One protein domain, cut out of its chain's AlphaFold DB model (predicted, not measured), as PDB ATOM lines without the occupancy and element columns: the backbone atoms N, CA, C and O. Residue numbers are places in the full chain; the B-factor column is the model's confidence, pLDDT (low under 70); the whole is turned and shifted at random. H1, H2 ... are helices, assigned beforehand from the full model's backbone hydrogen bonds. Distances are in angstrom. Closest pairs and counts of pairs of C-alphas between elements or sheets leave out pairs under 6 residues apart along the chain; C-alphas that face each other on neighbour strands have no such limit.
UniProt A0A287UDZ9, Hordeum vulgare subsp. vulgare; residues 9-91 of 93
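This is residues 9 to 91 of the 93 residues of a protein of Hordeum vulgare subsp. vulgare (UniProt A0A287UDZ9). H2, H3 and H4 make a loose triangle; short H1 sits by H4, and H5 forms an arm at H4's other end, its residues 84 to 91 sticking out. The printed part has 83 residues with five named helices, H1 to H5 in order, and no named strand: all helix, loose, radius of gyration of the C-alphas 15.3 A, spans 40 by 28 by 25 A.

H1, residues 9 to 13, only just touches H4, residues 52 to 66, with 3 pairs of C-alphas within 8 A, the closest Asp 11 and Val 54, 6.8 A. H2, residues 16 to 29, touches H4 with residues 18 to 23 alone, at a steep tilt of 61 degrees, the closest C-alphas Ser 19 and Val 57, 5.3 A. H3, residues 31 to 39, is close but not clearly touching H4, the closest C-alphas Leu 38 and Phe 52, 6.0 A. H5, residues 77 to 91, is about perpendicular to H4, 80 degrees. Every O i to N i+4 pair is within hydrogen-bond range in H3 and H4, 9 of 10 in H2, 9 of 11 in H5, and 0 of 1 in H1, with 1 of 2 O i to N i+3 pairs.

H1 begins at C-alpha 9, (163.476, 179.536, 181.417); H5, 22.5 A long, ends at C-alpha 91, (166.886, 158.705, 211.344).

The printed part has no cut; the link H3 to H4 is long; residues 89 to 91 have pLDDT under 70.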
ATOM      1  N   SER A   9     162.154 180.053 181.043       89.25
ATOM      2  CA  SER A   9     163.476 179.536 181.417       89.25
ATOM      3  C   SER A   9     164.366 180.635 182.016       89.25
ATOM      4  O   SER A   9     165.184 180.386 182.903       89.25
ATOM      5  N   THR A  10     164.140 181.876 181.579       90.69
ATOM      6  CA  THR A  10     164.899 183.055 181.988       90.69
ATOM      7  C   THR A  10     164.635 183.486 183.431       90.69
ATOM      8  O   THR A  10     165.523 184.065 184.062       90.69
ATOM      9  N   ASP A  11     163.457 183.180 183.977       89.69
ATOM     10  CA  ASP A  11     163.082 183.511 185.352       89.69
ATOM     11  C   ASP A  11     163.934 182.736 186.374       89.69
ATOM     12  O   ASP A  11     164.256 183.246 187.445       89.69
ATOM     13  N   PHE A  12     164.398 181.534 186.027       90.06
ATOM     14  CA  PHE A  12     165.129 180.656 186.945       90.06
ATOM     15  C   PHE A  12     166.603 181.031 187.154       90.06
ATOM     16  O   PHE A  12     167.317 180.309 187.845       90.06
ATOM     17  N   ARG A  13     167.097 182.153 186.613       85.94
ATOM     18  CA  ARG A  13     168.503 182.569 186.801       85.94
ATOM     19  C   ARG A  13     168.871 182.834 188.264       85.94
ATOM     20  O   ARG A  13     169.976 182.504 188.671       85.94
ATOM     21  N   GLY A  14     167.963 183.439 189.035       76.69
ATOM     22  CA  GLY A  14     168.206 183.770 190.444       76.69
ATOM     23  C   GLY A  14     168.064 182.551 191.355       76.69
ATOM     24  O   GLY A  14     169.009 182.152 192.026       76.69
ATOM     25  N   GLY A  15     166.877 181.938 191.360       81.75
ATOM     26  CA  GLY A  15     166.567 180.782 192.207       81.75
ATOM     27  C   GLY A  15     167.118 179.444 191.704       81.75
ATOM     28  O   GLY A  15     167.049 178.458 192.431       81.75
ATOM     29  N   GLY A  16     167.641 179.379 190.479       89.19
ATOM     30  CA  GLY A  16     168.154 178.157 189.864       89.19
ATOM     31  C   GLY A  16     167.097 177.063 189.685       89.19
ATOM     32  O   GLY A  16     165.898 177.257 189.903       89.19
ATOM     33  N   PHE A  17     167.567 175.864 189.340       91.69
ATOM     34  CA  PHE A  17     166.724 174.679 189.148       91.69
ATOM     35  C   PHE A  17     165.894 174.312 190.393       91.69
ATOM     36  O   PHE A  17     164.760 173.859 190.276       91.69
ATOM     37  N   ILE A  18     166.401 174.587 191.599       93.94
ATOM     38  CA  ILE A  18     165.679 174.298 192.845       93.94
ATOM     39  C   ILE A  18     164.377 175.104 192.986       93.94
ATOM     40  O   ILE A  18     163.418 174.627 193.586       93.94
ATOM     41  N   SER A  19     164.294 176.297 192.389       95.31
ATOM     42  CA  SER A  19     163.044 177.067 192.377       95.31
ATOM     43  C   SER A  19     161.963 176.444 191.490       95.31
ATOM     44  O   SER A  19     160.785 176.491 191.846       95.31
ATOM     45  N   LEU A  20     162.351 175.777 190.397       95.44
ATOM     46  CA  LEU A  20     161.434 174.960 189.603       95.44
ATOM     47  C   LEU A  20     160.956 173.745 190.407       95.44
ATOM     48  O   LEU A  20     159.754 173.495 190.467       95.44
ATOM     49  N   GLU A  21     161.872 173.035 191.067       96.69
ATOM     50  CA  GLU A  21     161.525 171.891 191.921       96.69
ATOM     51  C   GLU A  21     160.561 172.286 193.045       96.69
ATOM     52  O   GLU A  21     159.574 171.593 193.277       96.69
ATOM     53  N   ASN A  22     160.757 173.443 193.682       96.75
ATOM     54  CA  ASN A  22     159.828 173.955 194.690       96.75
ATOM     55  C   ASN A  22     158.436 174.254 194.109       96.75
ATOM     56  O   ASN A  22     157.426 173.911 194.727       96.75
ATOM     57  N   LEU A  23     158.356 174.859 192.918       96.56
ATOM     58  CA  LEU A  23     157.076 175.108 192.243       96.56
ATOM     59  C   LEU A  23     156.368 173.800 191.866       96.56
ATOM     60  O   LEU A  23     155.158 173.678 192.065       96.56
ATOM     61  N   LEU A  24     157.110 172.809 191.364       97.06
ATOM     62  CA  LEU A  24     156.583 171.482 191.041       97.06
ATOM     63  C   LEU A  24     156.131 170.736 192.296       97.06
ATOM     64  O   LEU A  24     155.053 170.138 192.304       97.06
ATOM     65  N   PHE A  25     156.918 170.798 193.368       98.12
ATOM     66  CA  PHE A  25     156.565 170.232 194.661       98.12
ATOM     67  C   PHE A  25     155.271 170.856 195.187       98.12
ATOM     68  O   PHE A  25     154.362 170.124 195.581       98.12
ATOM     69  N   PHE A  26     155.145 172.184 195.130       98.06
ATOM     70  CA  PHE A  26     153.939 172.880 195.562       98.06
ATOM     71  C   PHE A  26     152.718 172.484 194.719       98.06
ATOM     72  O   PHE A  26     151.675 172.144 195.277       98.06
ATOM     73  N   ALA A  27     152.864 172.425 193.391       97.62
ATOM     74  CA  ALA A  27     151.797 172.010 192.481       97.62
ATOM     75  C   ALA A  27     151.314 170.573 192.731       97.62
ATOM     76  O   ALA A  27     150.115 170.306 192.658       97.62
ATOM     77  N   ARG A  28     152.239 169.648 193.020       98.06
ATOM     78  CA  ARG A  28     151.940 168.219 193.208       98.06
ATOM     79  C   ARG A  28     151.367 167.908 194.588       98.06
ATOM     80  O   ARG A  28     150.438 167.116 194.686       98.06
ATOM     81  N   ASN A  29     151.910 168.517 195.640       98.25
ATOM     82  CA  ASN A  29     151.566 168.171 197.023       98.25
ATOM     83  C   ASN A  29     150.454 169.053 197.604       98.25
ATOM     84  O   ASN A  29     149.744 168.625 198.508       98.25
ATOM     85  N   TYR A  30     150.270 170.266 197.073       97.94
ATOM     86  CA  TYR A  30     149.263 171.218 197.548       97.94
ATOM     87  C   TYR A  30     148.446 171.808 196.386       97.94
ATOM     88  O   TYR A  30     148.354 173.032 196.243       97.94
ATOM     89  N   PRO A  31     147.813 170.969 195.544       97.31
ATOM     90  CA  PRO A  31     147.175 171.411 194.303       97.31
ATOM     91  C   PRO A  31     146.052 172.432 194.528       97.31
ATOM     92  O   PRO A  31     145.900 173.354 193.730       97.31
ATOM     93  N   LYS A  32     145.289 172.309 195.626       96.62
ATOM     94  CA  LYS A  32     144.231 173.267 195.977       96.62
ATOM     95  C   LYS A  32     144.810 174.663 196.222       96.62
ATOM     96  O   LYS A  32     144.447 175.597 195.516       96.62
ATOM     97  N   SER A  33     145.764 174.782 197.145       95.62
ATOM     98  CA  SER A  33     146.425 176.054 197.456       95.62
ATOM     99  C   SER A  33     147.175 176.624 196.251       95.62
ATOM    100  O   SER A  33     147.143 177.830 196.020       95.62
ATOM    101  N   PHE A  34     147.801 175.766 195.442       96.19
ATOM    102  CA  PHE A  34     148.443 176.177 194.195       96.19
ATOM    103  C   PHE A  34     147.441 176.837 193.240       96.19
ATOM    104  O   PHE A  34     147.709 177.921 192.725       96.19
ATOM    105  N   GLN A  35     146.277 176.216 193.013       94.94
ATOM    106  CA  GLN A  35     145.241 176.773 192.136       94.94
ATOM    107  C   GLN A  35     144.608 178.038 192.718       94.94
ATOM    108  O   GLN A  35     144.396 178.991 191.971       94.94
ATOM    109  N   GLU A  36     144.341 178.072 194.023       93.38
ATOM    110  CA  GLU A  36     143.786 179.246 194.705       93.38
ATOM    111  C   GLU A  36     144.705 180.464 194.564       93.38
ATOM    112  O   GLU A  36     144.231 181.541 194.199       93.38
ATOM    113  N   LEU A  37     146.016 180.291 194.775       92.56
ATOM    114  CA  LEU A  37     147.005 181.361 194.611       92.56
ATOM    115  C   LEU A  37     147.209 181.738 193.140       92.56
ATOM    116  O   LEU A  37     147.221 182.921 192.804       92.56
ATOM    117  N   LEU A  38     147.316 180.754 192.242       93.25
ATOM    118  CA  LEU A  38     147.494 181.001 190.809       93.25
ATOM    119  C   LEU A  38     146.311 181.777 190.212       93.25
ATOM    120  O   LEU A  38     146.510 182.660 189.375       93.25
ATOM    121  N   ARG A  39     145.087 181.433 190.622       91.06
ATOM    122  CA  ARG A  39     143.839 182.042 190.140       91.06
ATOM    123  C   ARG A  39     143.381 183.227 190.988       91.06
ATOM    124  O   ARG A  39     142.406 183.872 190.612       91.06
ATOM    125  N   LYS A  40     144.072 183.510 192.098       86.75
ATOM    126  CA  LYS A  40     143.769 184.606 193.032       86.75
ATOM    127  C   LYS A  40     142.313 184.552 193.498       86.75
ATOM    128  O   LYS A  40     141.569 185.522 193.376       86.75
ATOM    129  N   GLN A  41     141.893 183.368 193.945       84.12
ATOM    130  CA  GLN A  41     140.492 183.091 194.285       84.12
ATOM    131  C   GLN A  41     140.038 183.775 195.578       84.12
ATOM    132  O   GLN A  41     138.845 184.009 195.734       84.12
ATOM    133  N   ASN A  42     140.973 184.113 196.471       78.75
ATOM    134  CA  ASN A  42     140.696 184.653 197.800       78.75
ATOM    135  C   ASN A  42     141.496 185.947 198.052       78.75
ATOM    136  O   ASN A  42     142.616 186.080 197.555       78.75
ATOM    137  N   GLY A  43     140.951 186.836 198.892       76.62
ATOM    138  CA  GLY A  43     141.598 188.069 199.368       76.62
ATOM    139  C   GLY A  43     141.306 189.319 198.531       76.62
ATOM    140  O   GLY A  43     140.875 189.230 197.382       76.62
ATOM    141  N   ASP A  44     141.563 190.491 199.117       78.00
ATOM    142  CA  ASP A  44     141.484 191.768 198.405       78.00
ATOM    143  C   ASP A  44     142.678 191.921 197.465       78.00
ATOM    144  O   ASP A  44     143.841 191.767 197.853       78.00
ATOM    145  N   ARG A  45     142.390 192.218 196.198       77.81
ATOM    146  CA  ARG A  45     143.430 192.364 195.182       77.81
ATOM    147  C   ARG A  45     144.218 193.637 195.442       77.81
ATOM    148  O   ARG A  45     143.684 194.741 195.362       77.81
ATOM    149  N   ALA A  46     145.508 193.474 195.718       75.31
ATOM    150  CA  ALA A  46     146.432 194.594 195.745       75.31
ATOM    151  C   ALA A  46     146.459 195.281 194.370       75.31
ATOM    152  O   ALA A  46     146.402 194.615 193.337       75.31
ATOM    153  N   ILE A  47     146.615 196.611 194.369       75.19
ATOM    154  CA  ILE A  47     146.766 197.421 193.145       75.19
ATOM    155  C   ILE A  47     147.910 196.875 192.273       75.19
ATOM    156  O   ILE A  47     147.806 196.842 191.050       75.19
ATOM    157  N   TRP A  48     148.977 196.392 192.917       75.00
ATOM    158  CA  TRP A  48     150.090 195.696 192.282       75.00
ATOM    159  C   TRP A  48     150.041 194.219 192.643       75.00
ATOM    160  O   TRP A  48     150.472 193.809 193.722       75.00
ATOM    161  N   GLU A  49     149.501 193.403 191.745       81.81
ATOM    162  CA  GLU A  49     149.471 191.968 191.975       81.81
ATOM    163  C   GLU A  49     150.852 191.356 191.739       81.81
ATOM    164  O   GLU A  49     151.477 191.565 190.696       81.81
ATOM    165  N   TYR A  50     151.311 190.529 192.678       84.81
ATOM    166  CA  TYR A  50     152.548 189.798 192.466       84.81
ATOM    167  C   TYR A  50     152.360 188.746 191.351       84.81
ATOM    168  O   TYR A  50     151.348 188.029 191.309       84.81
ATOM    169  N   PRO A  51     153.324 188.625 190.429       91.69
ATOM    170  CA  PRO A  51     153.341 187.547 189.453       91.69
ATOM    171  C   PRO A  51     153.618 186.215 190.165       91.69
ATOM    172  O   PRO A  51     154.673 186.045 190.763       91.69
ATOM    173  N   PHE A  52     152.662 185.277 190.130       93.94
ATOM    174  CA  PHE A  52     152.693 184.041 190.932       93.94
ATOM    175  C   PHE A  52     154.006 183.252 190.800       93.94
ATOM    176  O   PHE A  52     154.649 182.953 191.804       93.94
ATOM    177  N   ALA A  53     154.425 182.935 189.573       94.56
ATOM    178  CA  ALA A  53     155.617 182.126 189.360       94.56
ATOM    179  C   ALA A  53     156.907 182.877 189.732       94.56
ATOM    180  O   ALA A  53     157.736 182.336 190.460       94.56
ATOM    181  N   VAL A  54     157.036 184.145 189.325       94.31
ATOM    182  CA  VAL A  54     158.159 185.021 189.717       94.31
ATOM    183  C   VAL A  54     158.253 185.171 191.239       94.31
ATOM    184  O   VAL A  54     159.345 185.112 191.798       94.31
ATOM    185  N   ALA A  55     157.123 185.315 191.935       94.19
ATOM    186  CA  ALA A  55     157.098 185.377 193.393       94.19
ATOM    187  C   ALA A  55     157.619 184.075 194.019       94.19
ATOM    188  O   ALA A  55     158.435 184.125 194.936       94.19
ATOM    189  N   GLY A  56     157.222 182.913 193.489       95.25
ATOM    190  CA  GLY A  56     157.752 181.618 193.927       95.25
ATOM    191  C   GLY A  56     159.264 181.470 193.707       95.25
ATOM    192  O   GLY A  56     159.978 180.979 194.588       95.25
ATOM    193  N   VAL A  57     159.776 181.956 192.570       95.75
ATOM    194  CA  VAL A  57     161.221 181.994 192.293       95.75
ATOM    195  C   VAL A  57     161.947 182.902 193.287       95.75
ATOM    196  O   VAL A  57     162.944 182.482 193.876       95.75
ATOM    197  N   ASN A  58     161.423 184.102 193.544       94.44
ATOM    198  CA  ASN A  58     162.010 185.054 194.488       94.44
ATOM    199  C   ASN A  58     162.012 184.525 195.926       94.44
ATOM    200  O   ASN A  58     163.011 184.675 196.624       94.44
ATOM    201  N   ILE A  59     160.941 183.859 196.366       95.31
ATOM    202  CA  ILE A  59     160.900 183.200 197.680       95.31
ATOM    203  C   ILE A  59     162.006 182.151 197.779       95.31
ATOM    204  O   ILE A  59     162.743 182.128 198.762       95.31
ATOM    205  N   THR A  60     162.172 181.319 196.748       95.81
ATOM    206  CA  THR A  60     163.254 180.328 196.737       95.81
ATOM    207  C   THR A  60     164.627 180.999 196.793       95.81
ATOM    208  O   THR A  60     165.477 180.576 197.572       95.81
ATOM    209  N   PHE A  61     164.840 182.070 196.026       94.31
ATOM    210  CA  PHE A  61     166.088 182.832 196.058       94.31
ATOM    211  C   PHE A  61     166.386 183.403 197.451       94.31
ATOM    212  O   PHE A  61     167.489 183.218 197.967       94.31
ATOM    213  N   MET A  62     165.394 184.010 198.107       95.00
ATOM    214  CA  MET A  62     165.541 184.516 199.473       95.00
ATOM    215  C   MET A  62     165.877 183.393 200.458       95.00
ATOM    216  O   MET A  62     166.768 183.559 201.286       95.00
ATOM    217  N   LEU A  63     165.232 182.228 200.349       92.81
ATOM    218  CA  LEU A  63     165.541 181.074 201.198       92.81
ATOM    219  C   LEU A  63     166.976 180.576 200.994       92.81
ATOM    220  O   LEU A  63     167.661 180.293 201.974       92.81
ATOM    221  N   ILE A  64     167.455 180.518 199.747       91.94
ATOM    222  CA  ILE A  64     168.848 180.164 199.433       91.94
ATOM    223  C   ILE A  64     169.817 181.126 200.129       91.94
ATOM    224  O   ILE A  64     170.796 180.669 200.719       91.94
ATOM    225  N   GLN A  65     169.544 182.433 200.080       91.06
ATOM    226  CA  GLN A  65     170.380 183.451 200.722       91.06
ATOM    227  C   GLN A  65     170.323 183.365 202.254       91.06
ATOM    228  O   GLN A  65     171.364 183.337 202.905       91.06
ATOM    229  N   MET A  66     169.124 183.282 202.836       91.50
ATOM    230  CA  MET A  66     168.923 183.256 204.290       91.50
ATOM    231  C   MET A  66     169.524 182.008 204.946       91.50
ATOM    232  O   MET A  66     170.080 182.084 206.042       91.50
ATOM    233  N   LEU A  67     169.415 180.859 204.276       91.50
ATOM    234  CA  LEU A  67     169.942 179.581 204.760       91.50
ATOM    235  C   LEU A  67     171.390 179.330 204.321       91.50
ATOM    236  O   LEU A  67     171.974 178.327 204.725       91.50
ATOM    237  N   ASP A  68     171.963 180.237 203.525       89.75
ATOM    238  CA  ASP A  68     173.324 180.162 202.991       89.75
ATOM    239  C   ASP A  68     173.618 178.830 202.273       89.75
ATOM    240  O   ASP A  68     174.672 178.219 202.440       89.75
ATOM    241  N   LEU A  69     172.666 178.362 201.454       87.69
ATOM    242  CA  LEU A  69     172.722 177.029 200.825       87.69
ATOM    243  C   LEU A  69     173.833 176.878 199.774       87.69
ATOM    244  O   LEU A  69     174.089 175.772 199.305       87.69
ATOM    245  N   GLN A  70     174.480 177.977 199.386       85.25
ATOM    246  CA  GLN A  70     175.616 177.979 198.460       85.25
ATOM    247  C   GLN A  70     176.942 177.644 199.162       85.25
ATOM    248  O   GLN A  70     177.937 177.347 198.502       85.25
ATOM    249  N   ALA A  71     176.984 177.707 200.495       86.50
ATOM    250  CA  ALA A  71     178.177 177.385 201.259       86.50
ATOM    251  C   ALA A  71     178.271 175.877 201.532       86.50
ATOM    252  O   ALA A  71     177.301 175.228 201.916       86.50
ATOM    253  N   VAL A  72     179.479 175.319 201.411       84.12
ATOM    254  CA  VAL A  72     179.753 173.899 201.721       84.12
ATOM    255  C   VAL A  72     179.470 173.573 203.195       84.12
ATOM    256  O   VAL A  72     179.113 172.448 203.537       84.12
ATOM    257  N   LYS A  73     179.630 174.564 204.080       85.56
ATOM    258  CA  LYS A  73     179.271 174.492 205.499       85.56
ATOM    259  C   LYS A  73     178.482 175.741 205.881       85.56
ATOM    260  O   LYS A  73     178.829 176.817 205.394       85.56
ATOM    261  N   PRO A  74     177.488 175.634 206.776       87.69
ATOM    262  CA  PRO A  74     176.731 176.795 207.213       87.69
ATOM    263  C   PRO A  74     177.631 177.866 207.829       87.69
ATOM    264  O   PRO A  74     178.382 177.576 208.761       87.69
ATOM    265  N   ARG A  75     177.530 179.104 207.337       90.25
ATOM    266  CA  ARG A  75     178.222 180.266 207.923       90.25
ATOM    267  C   ARG A  75     177.318 181.094 208.835       90.25
ATOM    268  O   ARG A  75     177.799 181.984 209.527       90.25
ATOM    269  N   SER A  76     176.017 180.801 208.848       89.12
ATOM    270  CA  SER A  76     175.013 181.467 209.676       89.12
ATOM    271  C   SER A  76     174.376 180.502 210.678       89.12
ATOM    272  O   SER A  76     174.298 179.292 210.442       89.12
ATOM    273  N   LEU A  77     173.864 181.050 211.786       90.00
ATOM    274  CA  LEU A  77     173.094 180.286 212.773       90.00
ATOM    275  C   LEU A  77     171.897 179.580 212.117       90.00
ATOM    276  O   LEU A  77     171.654 178.405 212.379       90.00
ATOM    277  N   PHE A  78     171.180 180.277 211.232       90.19
ATOM    278  CA  PHE A  78     170.010 179.733 210.543       90.19
ATOM    279  C   PHE A  78     170.369 178.564 209.624       90.19
ATOM    280  O   PHE A  78     169.702 177.531 209.673       90.19
ATOM    281  N   GLY A  79     171.458 178.673 208.857       91.88
ATOM    282  CA  GLY A  79     171.954 177.562 208.047       91.88
ATOM    283  C   GLY A  79     172.368 176.361 208.907       91.88
ATOM    284  O   GLY A  79     172.066 175.219 208.567       91.88
ATOM    285  N   ALA A  80     173.009 176.603 210.059       91.81
ATOM    286  CA  ALA A  80     173.439 175.540 210.971       91.81
ATOM    287  C   ALA A  80     172.246 174.803 211.599       91.81
ATOM    288  O   ALA A  80     172.217 173.570 211.635       91.81
ATOM    289  N   VAL A  81     171.231 175.547 212.045       92.19
ATOM    290  CA  VAL A  81     169.980 174.986 212.574       92.19
ATOM    291  C   VAL A  81     169.241 174.199 211.492       92.19
ATOM    292  O   VAL A  81     168.781 173.087 211.754       92.19
ATOM    293  N   PHE A  82     169.171 174.727 210.271       91.25
ATOM    294  CA  PHE A  82     168.539 174.042 209.148       91.25
ATOM    295  C   PHE A  82     169.244 172.723 208.807       91.25
ATOM    296  O   PHE A  82     168.587 171.689 208.687       91.25
ATOM    297  N   LEU A  83     170.580 172.711 208.759       89.94
ATOM    298  CA  LEU A  83     171.355 171.489 208.532       89.94
ATOM    299  C   LEU A  83     171.127 170.444 209.638       89.94
ATOM    300  O   LEU A  83     170.996 169.248 209.353       89.94
ATOM    301  N   LYS A  84     171.023 170.884 210.899       91.00
ATOM    302  CA  LYS A  84     170.686 170.007 212.030       91.00
ATOM    303  C   LYS A  84     169.281 169.416 211.883       91.00
ATOM    304  O   LYS A  84     169.101 168.218 212.096       91.00
ATOM    305  N   LEU A  85     168.305 170.226 211.472       90.19
ATOM    306  CA  LEU A  85     166.928 169.787 211.232       90.19
ATOM    307  C   LEU A  85     166.847 168.743 210.109       90.19
ATOM    308  O   LEU A  85     166.132 167.752 210.246       90.19
ATOM    309  N   LEU A  86     167.604 168.928 209.025       87.62
ATOM    310  CA  LEU A  86     167.687 167.948 207.938       87.62
ATOM    311  C   LEU A  86     168.342 166.638 208.390       87.62
ATOM    312  O   LEU A  86     167.859 165.559 208.053       87.62
ATOM    313  N   SER A  87     169.407 166.729 209.189       88.38
ATOM    314  CA  SER A  87     170.103 165.557 209.737       88.38
ATOM    315  C   SER A  87     169.208 164.739 210.674       88.38
ATOM    316  O   SER A  87     169.242 163.513 210.636       88.38
ATOM    317  N   GLY A  88     168.348 165.400 211.457       78.94
ATOM    318  CA  GLY A  88     167.396 164.733 212.351       78.94
ATOM    319  C   GLY A  88     166.310 163.926 211.632       78.94
ATOM    320  O   GLY A  88     165.823 162.944 212.181       78.94
ATOM    321  N   LYS A  89     165.957 164.282 210.390       60.03
ATOM    322  CA  LYS A  89     164.934 163.570 209.600       60.03
ATOM    323  C   LYS A  89     165.442 162.308 208.894       60.03
ATOM    324  O   LYS A  89     164.627 161.508 208.453       60.03
ATOM    325  N   ARG A  90     166.762 162.099 208.785       52.81
ATOM    326  CA  ARG A  90     167.333 160.873 208.186       52.81
ATOM    327  C   ARG A  90     167.275 159.648 209.098       52.81
ATOM    328  O   ARG A  90     167.515 158.555 208.614       52.81
ATOM    329  N   SER A  91     166.948 159.813 210.380       49.47
ATOM    330  CA  SER A  91     166.886 158.705 211.344       49.47
ATOM    331  C   SER A  91     165.502 158.043 211.442       49.47
ATOM    332  O   SER A  91     165.262 157.283 212.378       49.47
TER     333      SER A  91